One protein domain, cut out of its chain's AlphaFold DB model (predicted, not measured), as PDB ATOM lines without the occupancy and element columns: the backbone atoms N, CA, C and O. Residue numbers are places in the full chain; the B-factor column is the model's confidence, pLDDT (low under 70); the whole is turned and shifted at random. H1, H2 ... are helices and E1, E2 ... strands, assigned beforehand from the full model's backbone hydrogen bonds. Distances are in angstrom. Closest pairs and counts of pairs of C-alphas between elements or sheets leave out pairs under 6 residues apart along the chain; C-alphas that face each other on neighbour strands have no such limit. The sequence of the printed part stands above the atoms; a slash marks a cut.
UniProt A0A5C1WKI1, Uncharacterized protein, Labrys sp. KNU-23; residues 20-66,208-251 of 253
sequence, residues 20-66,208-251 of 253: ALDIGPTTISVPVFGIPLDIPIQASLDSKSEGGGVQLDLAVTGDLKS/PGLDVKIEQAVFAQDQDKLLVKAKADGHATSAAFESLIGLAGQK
ATOM      1  N   ALA A  20     -10.922  -4.255  13.983       77.44
ATOM      2  CA  ALA A  20     -10.723  -3.215  14.980       77.44
ATOM      3  C   ALA A  20      -9.220  -2.936  15.073       77.44
ATOM      4  O   ALA A  20      -8.424  -3.866  15.239       77.44
ATOM      5  N   LEU A  21      -8.827  -1.677  14.929       76.44
ATOM      6  CA  LEU A  21      -7.450  -1.223  15.045       76.44
ATOM      7  C   LEU A  21      -7.377  -0.100  16.075       76.44
ATOM      8  O   LEU A  21      -7.901   0.992  15.857       76.44
ATOM      9  N   ASP A  22      -6.658  -0.353  17.164       77.38
ATOM     10  CA  ASP A  22      -6.266   0.699  18.092       77.38
ATOM     11  C   ASP A  22      -5.077   1.462  17.506       77.38
ATOM     12  O   ASP A  22      -3.996   0.913  17.271       77.38
ATOM     13  N   ILE A  23      -5.278   2.751  17.256       76.19
ATOM     14  CA  ILE A  23      -4.219   3.667  16.861       76.19
ATOM     15  C   ILE A  23      -3.530   4.102  18.154       76.19
ATOM     16  O   ILE A  23      -4.146   4.726  19.024       76.19
ATOM     17  N   GLY A  24      -2.250   3.740  18.283       68.81
ATOM     18  CA  GLY A  24      -1.448   4.023  19.472       68.81
ATOM     19  C   GLY A  24      -1.483   5.503  19.883       68.81
ATOM     20  O   GLY A  24      -1.740   6.378  19.049       68.81
ATOM     21  N   PRO A  25      -1.225   5.803  21.169       80.00
ATOM     22  CA  PRO A  25      -1.325   7.161  21.679       80.00
ATOM     23  C   PRO A  25      -0.382   8.088  20.910       80.00
ATOM     24  O   PRO A  25       0.826   7.867  20.857       80.00
ATOM     25  N   THR A  26      -0.939   9.147  20.334       83.56
ATOM     26  CA  THR A  26      -0.179  10.212  19.675       83.56
ATOM     27  C   THR A  26      -0.372  11.508  20.441       83.56
ATOM     28  O   THR A  26      -1.421  11.736  21.031       83.56
ATOM     29  N   THR A  27       0.614  12.395  20.423       84.00
ATOM     30  CA  THR A  27       0.494  13.713  21.055       84.00
ATOM     31  C   THR A  27       0.453  14.790  19.985       84.00
ATOM     32  O   THR A  27       1.256  14.772  19.053       84.00
ATOM     33  N   ILE A  28      -0.485  15.727  20.111       81.25
ATOM     34  CA  ILE A  28      -0.523  16.938  19.291       81.25
ATOM     35  C   ILE A  28      -0.138  18.118  20.173       81.25
ATOM     36  O   ILE A  28      -0.777  18.356  21.194       81.25
ATOM     37  N   SER A  29       0.885  18.866  19.762       79.75
ATOM     38  CA  SER A  29       1.268  20.107  20.434       79.75
ATOM     39  C   SER A  29       0.544  21.290  19.791       79.75
ATOM     40  O   SER A  29       0.694  21.544  18.592       79.75
ATOM     41  N   VAL A  30      -0.265  22.007  20.572       78.00
ATOM     42  CA  VAL A  30      -1.075  23.142  20.115       78.00
ATOM     43  C   VAL A  30      -0.735  24.387  20.938       78.00
ATOM     44  O   VAL A  30      -0.895  24.378  22.159       78.00
ATOM     45  N   PRO A  31      -0.300  25.496  20.315       75.56
ATOM     46  CA  PRO A  31      -0.068  26.736  21.039       75.56
ATOM     47  C   PRO A  31      -1.392  27.456  21.338       75.56
ATOM     48  O   PRO A  31      -2.045  27.983  20.435       75.56
ATOM     49  N   VAL A  32      -1.748  27.576  22.616       78.75
ATOM     50  CA  VAL A  32      -2.923  28.325  23.090       78.75
ATOM     51  C   VAL A  32      -2.460  29.605  23.776       78.75
ATOM     52  O   VAL A  32      -1.760  29.573  24.783       78.75
ATOM     53  N   PHE A  33      -2.775  30.763  23.184       76.06
ATOM     54  CA  PHE A  33      -2.243  32.068  23.617       76.06
ATOM     55  C   PHE A  33      -0.705  32.068  23.800       76.06
ATOM     56  O   PHE A  33      -0.152  32.674  24.719       76.06
ATOM     57  N   GLY A  34       0.010  31.352  22.923       78.62
ATOM     58  CA  GLY A  34       1.469  31.216  22.972       78.62
ATOM     59  C   GLY A  34       1.993  30.327  24.105       78.62
ATOM     60  O   GLY A  34       3.179  30.388  24.407       78.62
ATOM     61  N   ILE A  35       1.127  29.555  24.763       81.81
ATOM     62  CA  ILE A  35       1.503  28.486  25.693       81.81
ATOM     63  C   ILE A  35       1.416  27.172  24.906       81.81
ATOM     64  O   ILE A  35       0.334  26.875  24.398       81.81
ATOM     65  N   PRO A  36       2.516  26.422  24.729       83.06
ATOM     66  CA  PRO A  36       2.463  25.123  24.067       83.06
ATOM     67  C   PRO A  36       1.720  24.130  24.963       83.06
ATOM     68  O   PRO A  36       2.068  23.977  26.132       83.06
ATOM     69  N   LEU A  37       0.688  23.488  24.423       85.06
ATOM     70  CA  LEU A  37      -0.077  22.462  25.118       85.06
ATOM     71  C   LEU A  37       0.041  21.147  24.369       85.06
ATOM     72  O   LEU A  37      -0.353  21.054  23.209       85.06
ATOM     73  N   ASP A  38       0.524  20.130  25.061       88.25
ATOM     74  CA  ASP A  38       0.573  18.772  24.549       88.25
ATOM     75  C   ASP A  38      -0.729  18.051  24.893       88.25
ATOM     76  O   ASP A  38      -1.094  17.924  26.063       88.25
ATOM     77  N   ILE A  39      -1.441  17.614  23.857       87.75
ATOM     78  CA  ILE A  39      -2.728  16.926  23.948       87.75
ATOM     79  C   ILE A  39      -2.503  15.477  23.515       87.75
ATOM     80  O   ILE A  39      -2.344  15.217  22.316       87.75
ATOM     81  N   PRO A  40      -2.445  14.524  24.459       90.50
ATOM     82  CA  PRO A  40      -2.490  13.106  24.145       90.50
ATOM     83  C   PRO A  40      -3.819  12.754  23.479       90.50
ATOM     84  O   PRO A  40      -4.883  13.173  23.931       90.50
ATOM     85  N   ILE A  41      -3.756  11.962  22.417       89.62
ATOM     86  CA  ILE A  41      -4.895  11.498  21.638       89.62
ATOM     87  C   ILE A  41      -4.800   9.988  21.510       89.62
ATOM     88  O   ILE A  41      -3.752   9.443  21.166       89.62
ATOM     89  N   GLN A  42      -5.919   9.327  21.760       90.31
ATOM     90  CA  GLN A  42      -6.135   7.917  21.479       90.31
ATOM     91  C   GLN A  42      -7.237   7.813  20.434       90.31
ATOM     92  O   GLN A  42      -8.215   8.562  20.492       90.31
ATOM     93  N   ALA A  43      -7.081   6.905  19.479       87.88
ATOM     94  CA  ALA A  43      -8.104   6.659  18.478       87.88
ATOM     95  C   ALA A  43      -8.283   5.158  18.261       87.88
ATOM     96  O   ALA A  43      -7.310   4.413  18.254       87.88
ATOM     97  N   SER A  44      -9.522   4.728  18.069       88.38
ATOM     98  CA  SER A  44      -9.870   3.368  17.674       88.38
ATOM     99  C   SER A  44     -10.633   3.428  16.359       88.38
ATOM    100  O   SER A  44     -11.518   4.272  16.185       88.38
ATOM    101  N   LEU A  45     -10.266   2.558  15.429       89.00
ATOM    102  CA  LEU A  45     -10.878   2.449  14.115       89.00
ATOM    103  C   LEU A  45     -11.476   1.056  13.963       89.00
ATOM    104  O   LEU A  45     -10.740   0.074  13.892       89.00
ATOM    105  N   ASP A  46     -12.791   0.986  13.848       89.56
ATOM    106  CA  ASP A  46     -13.489  -0.214  13.423       89.56
ATOM    107  C   ASP A  46     -13.759  -0.122  11.922       89.56
ATOM    108  O   ASP A  46     -14.083   0.938  11.386       89.56
ATOM    109  N   SER A  47     -13.594  -1.227  11.205       88.69
ATOM    110  CA  SER A  47     -13.839  -1.260   9.767       88.69
ATOM    111  C   SER A  47     -14.563  -2.520   9.336       88.69
ATOM    112  O   SER A  47     -14.383  -3.598   9.909       88.69
ATOM    113  N   LYS A  48     -15.382  -2.384   8.294       89.50
ATOM    114  CA  LYS A  48     -16.195  -3.462   7.738       89.50
ATOM    115  C   LYS A  48     -16.260  -3.345   6.222       89.50
ATOM    116  O   LYS A  48     -16.678  -2.326   5.683       89.50
ATOM    117  N   SER A  49     -15.889  -4.407   5.516       85.44
ATOM    118  CA  SER A  49     -15.999  -4.432   4.054       85.44
ATOM    119  C   SER A  49     -17.461  -4.508   3.597       85.44
ATOM    120  O   SER A  49     -18.207  -5.402   4.014       85.44
ATOM    121  N   GLU A  50     -17.861  -3.609   2.697       83.81
ATOM    122  CA  GLU A  50     -19.204  -3.555   2.118       83.81
ATOM    123  C   GLU A  50     -19.158  -3.081   0.658       83.81
ATOM    124  O   GLU A  50     -18.534  -2.077   0.338       83.81
ATOM    125  N   GLY A  51     -19.807  -3.818  -0.252       71.75
ATOM    126  CA  GLY A  51     -20.108  -3.325  -1.604       71.75
ATOM    127  C   GLY A  51     -18.920  -2.893  -2.479       71.75
ATOM    128  O   GLY A  51     -19.113  -2.078  -3.372       71.75
ATOM    129  N   GLY A  52     -17.708  -3.413  -2.251       78.75
ATOM    130  CA  GLY A  52     -16.499  -2.996  -2.982       78.75
ATOM    131  C   GLY A  52     -15.742  -1.817  -2.351       78.75
ATOM    132  O   GLY A  52     -14.766  -1.346  -2.931       78.75
ATOM    133  N   GLY A  53     -16.159  -1.374  -1.163       85.50
ATOM    134  CA  GLY A  53     -15.448  -0.431  -0.308       85.50
ATOM    135  C   GLY A  53     -15.367  -0.912   1.143       85.50
ATOM    136  O   GLY A  53     -15.633  -2.078   1.462       85.50
ATOM    137  N   VAL A  54     -14.957  -0.008   2.024       90.44
ATOM    138  CA  VAL A  54     -14.770  -0.258   3.453       90.44
ATOM    139  C   VAL A  54     -15.507   0.822   4.234       90.44
ATOM    140  O   VAL A  54     -15.172   2.000   4.132       90.44
ATOM    141  N   GLN A  55     -16.510   0.421   5.010       92.62
ATOM    142  CA  GLN A  55     -17.130   1.281   6.009       92.62
ATOM    143  C   GLN A  55     -16.194   1.407   7.212       92.62
ATOM    144  O   GLN A  55     -15.583   0.414   7.617       92.62
ATOM    145  N   LEU A  56     -16.075   2.615   7.753       92.38
ATOM    146  CA  LEU A  56     -15.181   2.974   8.846       92.38
ATOM    147  C   LEU A  56     -15.971   3.638   9.969       92.38
ATOM    148  O   LEU A  56     -16.673   4.609   9.703       92.38
ATOM    149  N   ASP A  57     -15.767   3.185  11.199       92.94
ATOM    150  CA  ASP A  57     -16.264   3.836  12.407       92.94
ATOM    151  C   ASP A  57     -15.046   4.243  13.251       92.94
ATOM    152  O   ASP A  57     -14.253   3.411  13.697       92.94
ATOM    153  N   LEU A  58     -14.848   5.545  13.433       91.62
ATOM    154  CA  LEU A  58     -13.703   6.121  14.133       91.62
ATOM    155  C   LEU A  58     -14.162   6.736  15.454       91.62
ATOM    156  O   LEU A  58     -15.009   7.631  15.473       91.62
ATOM    157  N   ALA A  59     -13.531   6.338  16.556       93.62
ATOM    158  CA  ALA A  59     -13.667   7.008  17.843       93.62
ATOM    159  C   ALA A  59     -12.328   7.622  18.257       93.62
ATOM    160  O   ALA A  59     -11.295   6.964  18.231       93.62
ATOM    161  N   VAL A  60     -12.345   8.893  18.658       92.38
ATOM    162  CA  VAL A  60     -11.154   9.642  19.074       92.38
ATOM    163  C   VAL A  60     -11.387  10.232  20.455       92.38
ATOM    164  O   VAL A  60     -12.428  10.838  20.707       92.38
ATOM    165  N   THR A  61     -10.409  10.090  21.345       94.50
ATOM    166  CA  THR A  61     -10.395  10.715  22.670       94.50
ATOM    167  C   THR A  61      -9.126  11.542  22.837       94.50
ATOM    168  O   THR A  61      -8.026  11.013  22.711       94.50
ATOM    169  N   GLY A  62      -9.275  12.832  23.131       93.06
ATOM    170  CA  GLY A  62      -8.181  13.735  23.490       93.06
ATOM    171  C   GLY A  62      -8.191  14.065  24.981       93.06
ATOM    172  O   GLY A  62      -9.244  14.407  25.521       93.06
ATOM    173  N   ASP A  63      -7.029  13.990  25.631       94.12
ATOM    174  CA  ASP A  63      -6.821  14.374  27.033       94.12
ATOM    175  C   ASP A  63      -6.455  15.865  27.120       94.12
ATOM    176  O   ASP A  63      -5.388  16.294  26.676       94.12
ATOM    177  N   LEU A  64      -7.357  16.672  27.685       94.25
ATOM    178  CA  LEU A  64      -7.177  18.113  27.869       94.25
ATOM    179  C   LEU A  64      -6.629  18.476  29.256       94.25
ATOM    180  O   LEU A  64      -6.697  19.642  29.648       94.25
ATOM    181  N   LYS A  65      -6.039  17.535  30.001       94.69
ATOM    182  CA  LYS A  65      -5.439  17.831  31.306       94.69
ATOM    183  C   LYS A  65      -4.391  18.941  31.232       94.69
ATOM    184  O   LYS A  65      -4.409  19.847  32.056       94.69
ATOM    185  N   SER A  66      -3.549  18.955  30.196       92.31
ATOM    186  CA  SER A  66      -2.565  20.032  29.997       92.31
ATOM    187  C   SER A  66      -3.228  21.412  29.863       92.31
ATOM    188  O   SER A  66      -2.731  22.403  30.400       92.31
ATOM    189  N   PRO A 208      -8.028  11.447  -0.924       88.88
ATOM    190  CA  PRO A 208      -8.705  10.899  -2.093       88.88
ATOM    191  C   PRO A 208      -9.251   9.493  -1.828       88.88
ATOM    192  O   PRO A 208      -8.535   8.618  -1.350       88.88
ATOM    193  N   GLY A 209     -10.529   9.279  -2.145       90.25
ATOM    194  CA  GLY A 209     -11.197   7.994  -1.933       90.25
ATOM    195  C   GLY A 209     -11.582   7.701  -0.479       90.25
ATOM    196  O   GLY A 209     -11.939   6.559  -0.202       90.25
ATOM    197  N   LEU A 210     -11.518   8.691   0.416       90.88
ATOM    198  CA  LEU A 210     -12.022   8.624   1.785       90.88
ATOM    199  C   LEU A 210     -13.076   9.717   2.009       90.88
ATOM    200  O   LEU A 210     -12.769  10.915   1.994       90.88
ATOM    201  N   ASP A 211     -14.300   9.283   2.283       92.88
ATOM    202  CA  ASP A 211     -15.373  10.125   2.797       92.88
ATOM    203  C   ASP A 211     -15.492   9.930   4.312       92.88
ATOM    204  O   ASP A 211     -15.479   8.797   4.791       92.88
ATOM    205  N   VAL A 212     -15.558  11.024   5.069       93.12
ATOM    206  CA  VAL A 212     -15.669  11.005   6.535       93.12
ATOM    207  C   VAL A 212     -16.679  12.050   6.959       93.12
ATOM    208  O   VAL A 212     -16.597  13.211   6.552       93.12
ATOM    209  N   LYS A 213     -17.574  11.646   7.851       95.56
ATOM    210  CA  LYS A 213     -18.553  12.491   8.506       95.56
ATOM    211  C   LYS A 213     -18.423  12.343  10.015       95.56
ATOM    212  O   LYS A 213     -18.600  11.276  10.582       95.56
ATOM    213  N   ILE A 214     -18.109  13.442  10.675       95.56
ATOM    214  CA  ILE A 214     -18.114  13.552  12.125       95.56
ATOM    215  C   ILE A 214     -19.577  13.592  12.564       95.56
ATOM    216  O   ILE A 214     -20.316  14.504  12.195       95.56
ATOM    217  N   GLU A 215     -19.985  12.598  13.343       96.62
ATOM    218  CA  GLU A 215     -21.352  12.474  13.854       96.62
ATOM    219  C   GLU A 215     -21.504  13.155  15.211       96.62
ATOM    220  O   GLU A 215     -22.544  13.735  15.524       96.62
ATOM    221  N   GLN A 216     -20.458  13.095  16.036       95.69
ATOM    222  CA  GLN A 216     -20.511  13.588  17.404       95.69
ATOM    223  C   GLN A 216     -19.164  14.156  17.842       95.69
ATOM    224  O   GLN A 216     -18.115  13.579  17.571       95.69
ATOM    225  N   ALA A 217     -19.206  15.255  18.592       95.00
ATOM    226  CA  ALA A 217     -18.081  15.779  19.352       95.00
ATOM    227  C   ALA A 217     -18.603  16.324  20.684       95.00
ATOM    228  O   ALA A 217     -19.494  17.169  20.691       95.00
ATOM    229  N   VAL A 218     -18.089  15.821  21.805       95.81
ATOM    230  CA  VAL A 218     -18.561  16.183  23.148       95.81
ATOM    231  C   VAL A 218     -17.408  16.305  24.132       95.81
ATOM    232  O   VAL A 218     -16.393  15.612  24.021       95.81
ATOM    233  N   PHE A 219     -17.588  17.172  25.124       95.81
ATOM    234  CA  PHE A 219     -16.758  17.147  26.319       95.81
ATOM    235  C   PHE A 219     -17.176  15.992  27.228       95.81
ATOM    236  O   PHE A 219     -18.337  15.588  27.263       95.81
ATOM    237  N   ALA A 220     -16.214  15.452  27.967       95.56
ATOM    238  CA  ALA A 220     -16.458  14.478  29.017       95.56
ATOM    239  C   ALA A 220     -15.507  14.736  30.189       95.56
ATOM    240  O   ALA A 220     -14.423  15.282  30.004       95.56
ATOM    241  N   GLN A 221     -15.907  14.317  31.386       94.00
ATOM    242  CA  GLN A 221     -15.036  14.293  32.557       94.00
ATOM    243  C   GLN A 221     -14.662  12.842  32.856       94.00
ATOM    244  O   GLN A 221     -15.544  11.985  32.933       94.00
ATOM    245  N   ASP A 222     -13.376  12.575  33.045       93.88
ATOM    246  CA  ASP A 222     -12.873  11.322  33.602       93.88
ATOM    247  C   ASP A 222     -11.989  11.645  34.805       93.88
ATOM    248  O   ASP A 222     -10.878  12.148  34.658       93.88
ATOM    249  N   GLN A 223     -12.519  11.427  36.010       92.06
ATOM    250  CA  GLN A 223     -11.884  11.849  37.263       92.06
ATOM    251  C   GLN A 223     -11.514  13.346  37.234       92.06
ATOM    252  O   GLN A 223     -12.400  14.195  37.124       92.06
ATOM    253  N   ASP A 224     -10.230  13.691  37.325       90.88
ATOM    254  CA  ASP A 224      -9.723  15.063  37.259       90.88
ATOM    255  C   ASP A 224      -9.493  15.563  35.821       90.88
ATOM    256  O   ASP A 224      -9.249  16.753  35.622       90.88
ATOM    257  N   LYS A 225      -9.627  14.691  34.815       93.56
ATOM    258  CA  LYS A 225      -9.327  14.986  33.414       93.56
ATOM    259  C   LYS A 225     -10.550  15.436  32.632       93.56
ATOM    260  O   LYS A 225     -11.563  14.740  32.546       93.56
ATOM    261  N   LEU A 226     -10.412  16.579  31.977       95.06
ATOM    262  CA  LEU A 226     -11.282  16.993  30.893       95.06
ATOM    263  C   LEU A 226     -10.871  16.244  29.626       95.06
ATOM    264  O   LEU A 226      -9.713  16.285  29.218       95.06
ATOM    265  N   LEU A 227     -11.835  15.601  28.983       95.56
ATOM    266  CA  LEU A 227     -11.650  14.888  27.729       95.56
ATOM    267  C   LEU A 227     -12.488  15.527  26.623       95.56
ATOM    268  O   LEU A 227     -13.578  16.048  26.864       95.56
ATOM    269  N   VAL A 228     -12.006  15.402  25.390       94.50
ATOM    270  CA  VAL A 228     -12.814  15.588  24.179       94.50
ATOM    271  C   VAL A 228     -12.992  14.236  23.526       94.50
ATOM    272  O   VAL A 228     -12.009  13.553  23.253       94.50
ATOM    273  N   LYS A 229     -14.240  13.856  23.266       95.00
ATOM    274  CA  LYS A 229     -14.583  12.623  22.560       95.00
ATOM    275  C   LYS A 229     -15.246  12.974  21.243       95.00
ATOM    276  O   LYS A 229     -16.212  13.734  21.232       95.00
ATOM    277  N   ALA A 230     -14.744  12.414  20.153       94.69
ATOM    278  CA  ALA A 230     -15.325  12.558  18.830       94.69
ATOM    279  C   ALA A 230     -15.615  11.185  18.223       94.69
ATOM    280  O   ALA A 230     -14.858  10.236  18.433       94.69
ATOM    281  N   LYS A 231     -16.713  11.098  17.477       95.69
ATOM    282  CA  LYS A 231     -17.072   9.938  16.663       95.69
ATOM    283  C   LYS A 231     -17.283  10.381  15.229       95.69
ATOM    284  O   LYS A 231     -17.918  11.415  14.995       95.69
ATOM    285  N   ALA A 232     -16.757   9.608  14.297       95.06
ATOM    286  CA  ALA A 232     -16.928   9.844  12.881       95.06
ATOM    287  C   ALA A 232     -17.184   8.531  12.156       95.06
ATOM    288  O   ALA A 232     -16.501   7.546  12.418       95.06
ATOM    289  N   ASP A 233     -18.109   8.570  11.212       95.12
ATOM    290  CA  ASP A 233     -18.393   7.470  10.307       95.12
ATOM    291  C   ASP A 233     -17.808   7.818   8.940       95.12
ATOM    292  O   ASP A 233     -17.690   8.987   8.561       95.12
ATOM    293  N   GLY A 234     -17.407   6.816   8.174       93.19
ATOM    294  CA  GLY A 234     -16.779   7.050   6.889       93.19
ATOM    295  C   GLY A 234     -16.889   5.883   5.933       93.19
ATOM    296  O   GLY A 234     -17.235   4.759   6.292       93.19
ATOM    297  N   HIS A 235     -16.559   6.170   4.683       93.88
ATOM    298  CA  HIS A 235     -16.442   5.180   3.634       93.88
ATOM    299  C   HIS A 235     -15.137   5.397   2.876       93.88
ATOM    300  O   HIS A 235     -14.863   6.482   2.360       93.88
ATOM    301  N   ALA A 236     -14.335   4.343   2.782       92.44
ATOM    302  CA  ALA A 236     -13.087   4.339   2.046       92.44
ATOM    303  C   ALA A 236     -13.156   3.385   0.852       92.44
ATOM    304  O   ALA A 236     -13.674   2.272   0.930       92.44
ATOM    305  N   THR A 237     -12.559   3.799  -0.261       92.62
ATOM    306  CA  THR A 237     -12.113   2.853  -1.290       92.62
ATOM    307  C   THR A 237     -11.037   1.936  -0.710       92.62
ATOM    308  O   THR A 237     -10.287   2.350   0.178       92.62
ATOM    309  N   SER A 238     -10.897   0.717  -1.234       87.00
ATOM    310  CA  SER A 238      -9.872  -0.221  -0.751       87.00
ATOM    311  C   SER A 238      -8.458   0.375  -0.807       87.00
ATOM    312  O   SER A 238      -7.706   0.249   0.151       87.00
ATOM    313  N   ALA A 239      -8.128   1.118  -1.871       86.44
ATOM    314  CA  ALA A 239      -6.830   1.783  -2.014       86.44
ATOM    315  C   ALA A 239      -6.588   2.878  -0.954       86.44
ATOM    316  O   ALA A 239      -5.485   3.003  -0.415       86.44
ATOM    317  N   ALA A 240      -7.620   3.664  -0.626       86.69
ATOM    318  CA  ALA A 240      -7.533   4.666   0.434       86.69
ATOM    319  C   ALA A 240      -7.387   4.006   1.814       86.69
ATOM    320  O   ALA A 240      -6.581   4.451   2.628       86.69
ATOM    321  N   PHE A 241      -8.115   2.914   2.058       86.12
ATOM    322  CA  PHE A 241      -8.037   2.158   3.305       86.12
ATOM    323  C   PHE A 241      -6.655   1.521   3.522       86.12
ATOM    324  O   PHE A 241      -6.075   1.671   4.596       86.12
ATOM    325  N   GLU A 242      -6.076   0.895   2.493       83.44
ATOM    326  CA  GLU A 242      -4.711   0.352   2.551       83.44
ATOM    327  C   GLU A 242      -3.674   1.444   2.852       83.44
ATOM    328  O   GLU A 242      -2.773   1.245   3.670       83.44
ATOM    329  N   SER A 243      -3.842   2.629   2.258       82.56
ATOM    330  CA  SER A 243      -2.980   3.786   2.527       82.56
ATOM    331  C   SER A 243      -3.090   4.263   3.982       82.56
ATOM    332  O   SER A 243      -2.075   4.578   4.603       82.56
ATOM    333  N   LEU A 244      -4.301   4.284   4.554       79.62
ATOM    334  CA  LEU A 244      -4.534   4.652   5.957       79.62
ATOM    335  C   LEU A 244      -3.886   3.662   6.929       79.62
ATOM    336  O   LEU A 244      -3.214   4.088   7.870       79.62
ATOM    337  N   ILE A 245      -4.035   2.357   6.684       79.19
ATOM    338  CA  ILE A 245      -3.383   1.322   7.498       79.19
ATOM    339  C   ILE A 245      -1.861   1.451   7.403       79.19
ATOM    340  O   ILE A 245      -1.178   1.386   8.424       79.19
ATOM    341  N   GLY A 246      -1.319   1.688   6.203       74.62
ATOM    342  CA  GLY A 246       0.118   1.894   6.009       74.62
ATOM    343  C   GLY A 246       0.669   3.068   6.826       74.62
ATOM    344  O   GLY A 246       1.721   2.944   7.455       74.62
ATOM    345  N   LEU A 247      -0.063   4.186   6.883       71.25
ATOM    346  CA  LEU A 247       0.301   5.355   7.693       71.25
ATOM    347  C   LEU A 247       0.207   5.087   9.201       71.25
ATOM    348  O   LEU A 247       1.056   5.559   9.958       71.25
ATOM    349  N   ALA A 248      -0.805   4.334   9.638       68.75
ATOM    350  CA  ALA A 248      -0.962   3.951  11.039       68.75
ATOM    351  C   ALA A 248       0.143   2.977  11.490       68.75
ATOM    352  O   ALA A 248       0.677   3.121  12.588       68.75
ATOM    353  N   GLY A 249       0.540   2.039  10.624       62.84
ATOM    354  CA  GLY A 249       1.581   1.047  10.904       62.84
ATOM    355  C   GLY A 249       3.010   1.601  10.914       62.84
ATOM    356  O   GLY A 249       3.848   1.094  11.650       62.84
ATOM    357  N   GLN A 250       3.305   2.659  10.149       56.91
ATOM    358  CA  GLN A 250       4.644   3.279  10.120       56.91
ATOM    359  C   GLN A 250       4.957   4.168  11.334       56.91
ATOM    360  O   GLN A 250       6.111   4.541  11.532       56.91
ATOM    361  N   LYS A 251       3.953   4.536  12.140       48.41
ATOM    362  CA  LYS A 251       4.115   5.428  13.300       48.41
ATOM    363  C   LYS A 251       4.297   4.710  14.643       48.41
ATOM    364  O   LYS A 251       4.354   5.391  15.664       48.41
TER     365      LYS A 251
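AT A GLANCE: This is residues 20 to 66 and 208 to 251 of the 253 residues of an uncharacterized protein of Labrys sp. KNU-23 (UniProt A0A5C1WKI1). Look for one twisted, curling sheet of five long antiparallel strands, with a single short helix, H1, packed over one face near the end where E2 turns into E3. The opposite face has no named helix on it, and the hairpin turns at Gly 34 and Gly 51 mark the two ends of the long axis. You will find 91 printed residues with five named strands and one named helix, in the order E1 E2 E3 E4 E5 H1; across the sheet the order is E1, E2, E3, E5, E4, and the class is mostly strand. The whole is elongated, spanning 45 by 25 by 21 A, and only just loose, close to compact, with a radius of gyration of the C-alphas of 15.0 A.

IN THESE COORDINATES: Find C-alpha 20 at (-10.723, -3.215, 14.980); from there strand E1, residues 20 to 32, runs 33.5 A and bends by 51 degrees at residue 24. E2, residues 35 to 50, is the longest strand, at 44.8 A. E3, residues 53 to 63, spans 32.3 A. Past the cut, pick up E4, residues 210 to 222, at C-alpha 210, (-12.022, 8.624, 1.785); it spans 31.9 A and bends by 61 degrees at residue 219. E5, residues 225 to 237, spans 36.9 A. H1, residues 238 to 249, runs 16.4 A and ends at C-alpha 249, (1.581, 1.047, 10.904).

HOW THE PARTS SIT: Begin at the edge strand E1, whose antiparallel neighbour is E2, at 153 degrees; look at N 28 and O 39, 2.9 A apart. E2 and E3 are antiparallel at 155 degrees, with N 46 and O 57 at 2.8 A. E1, E2 and E3 form a meander, each strand the antiparallel neighbour of the one before. E3 and E5 stand antiparallel at 167 degrees, with N 58 and O 232 at 2.8 A. The hairpin E4 and E5, at 165 degrees, has N 213 and O 233 at 2.8 A, and E4 is the other edge strand. E1 and E4 are apart. H1 is on the sheet, with 30 pairs of C-alphas within 10 A, making two layers, a helix on one face of a sheet. Its closest C-alpha pair with E3 is Gly 53 and Ser 238, 5.6 A; with E1 it is Ile 23 and Ala 248, 6.7 A. In H1 every O i to N i+4 pair is within hydrogen-bond range.

THE WHOLE: The two C-alphas farthest apart are those of Gly 34 and Gly 51, at 47.6 A. Residues 67 to 207 are not printed, and C-alphas 66 and 208 are 33.9 A apart across the cut. Of the links that are printed whole, none is long. In the B-factor column, look for pLDDT under 70 at residue 24 and at residues 248 to 251; the mean of the printed part is 86.7.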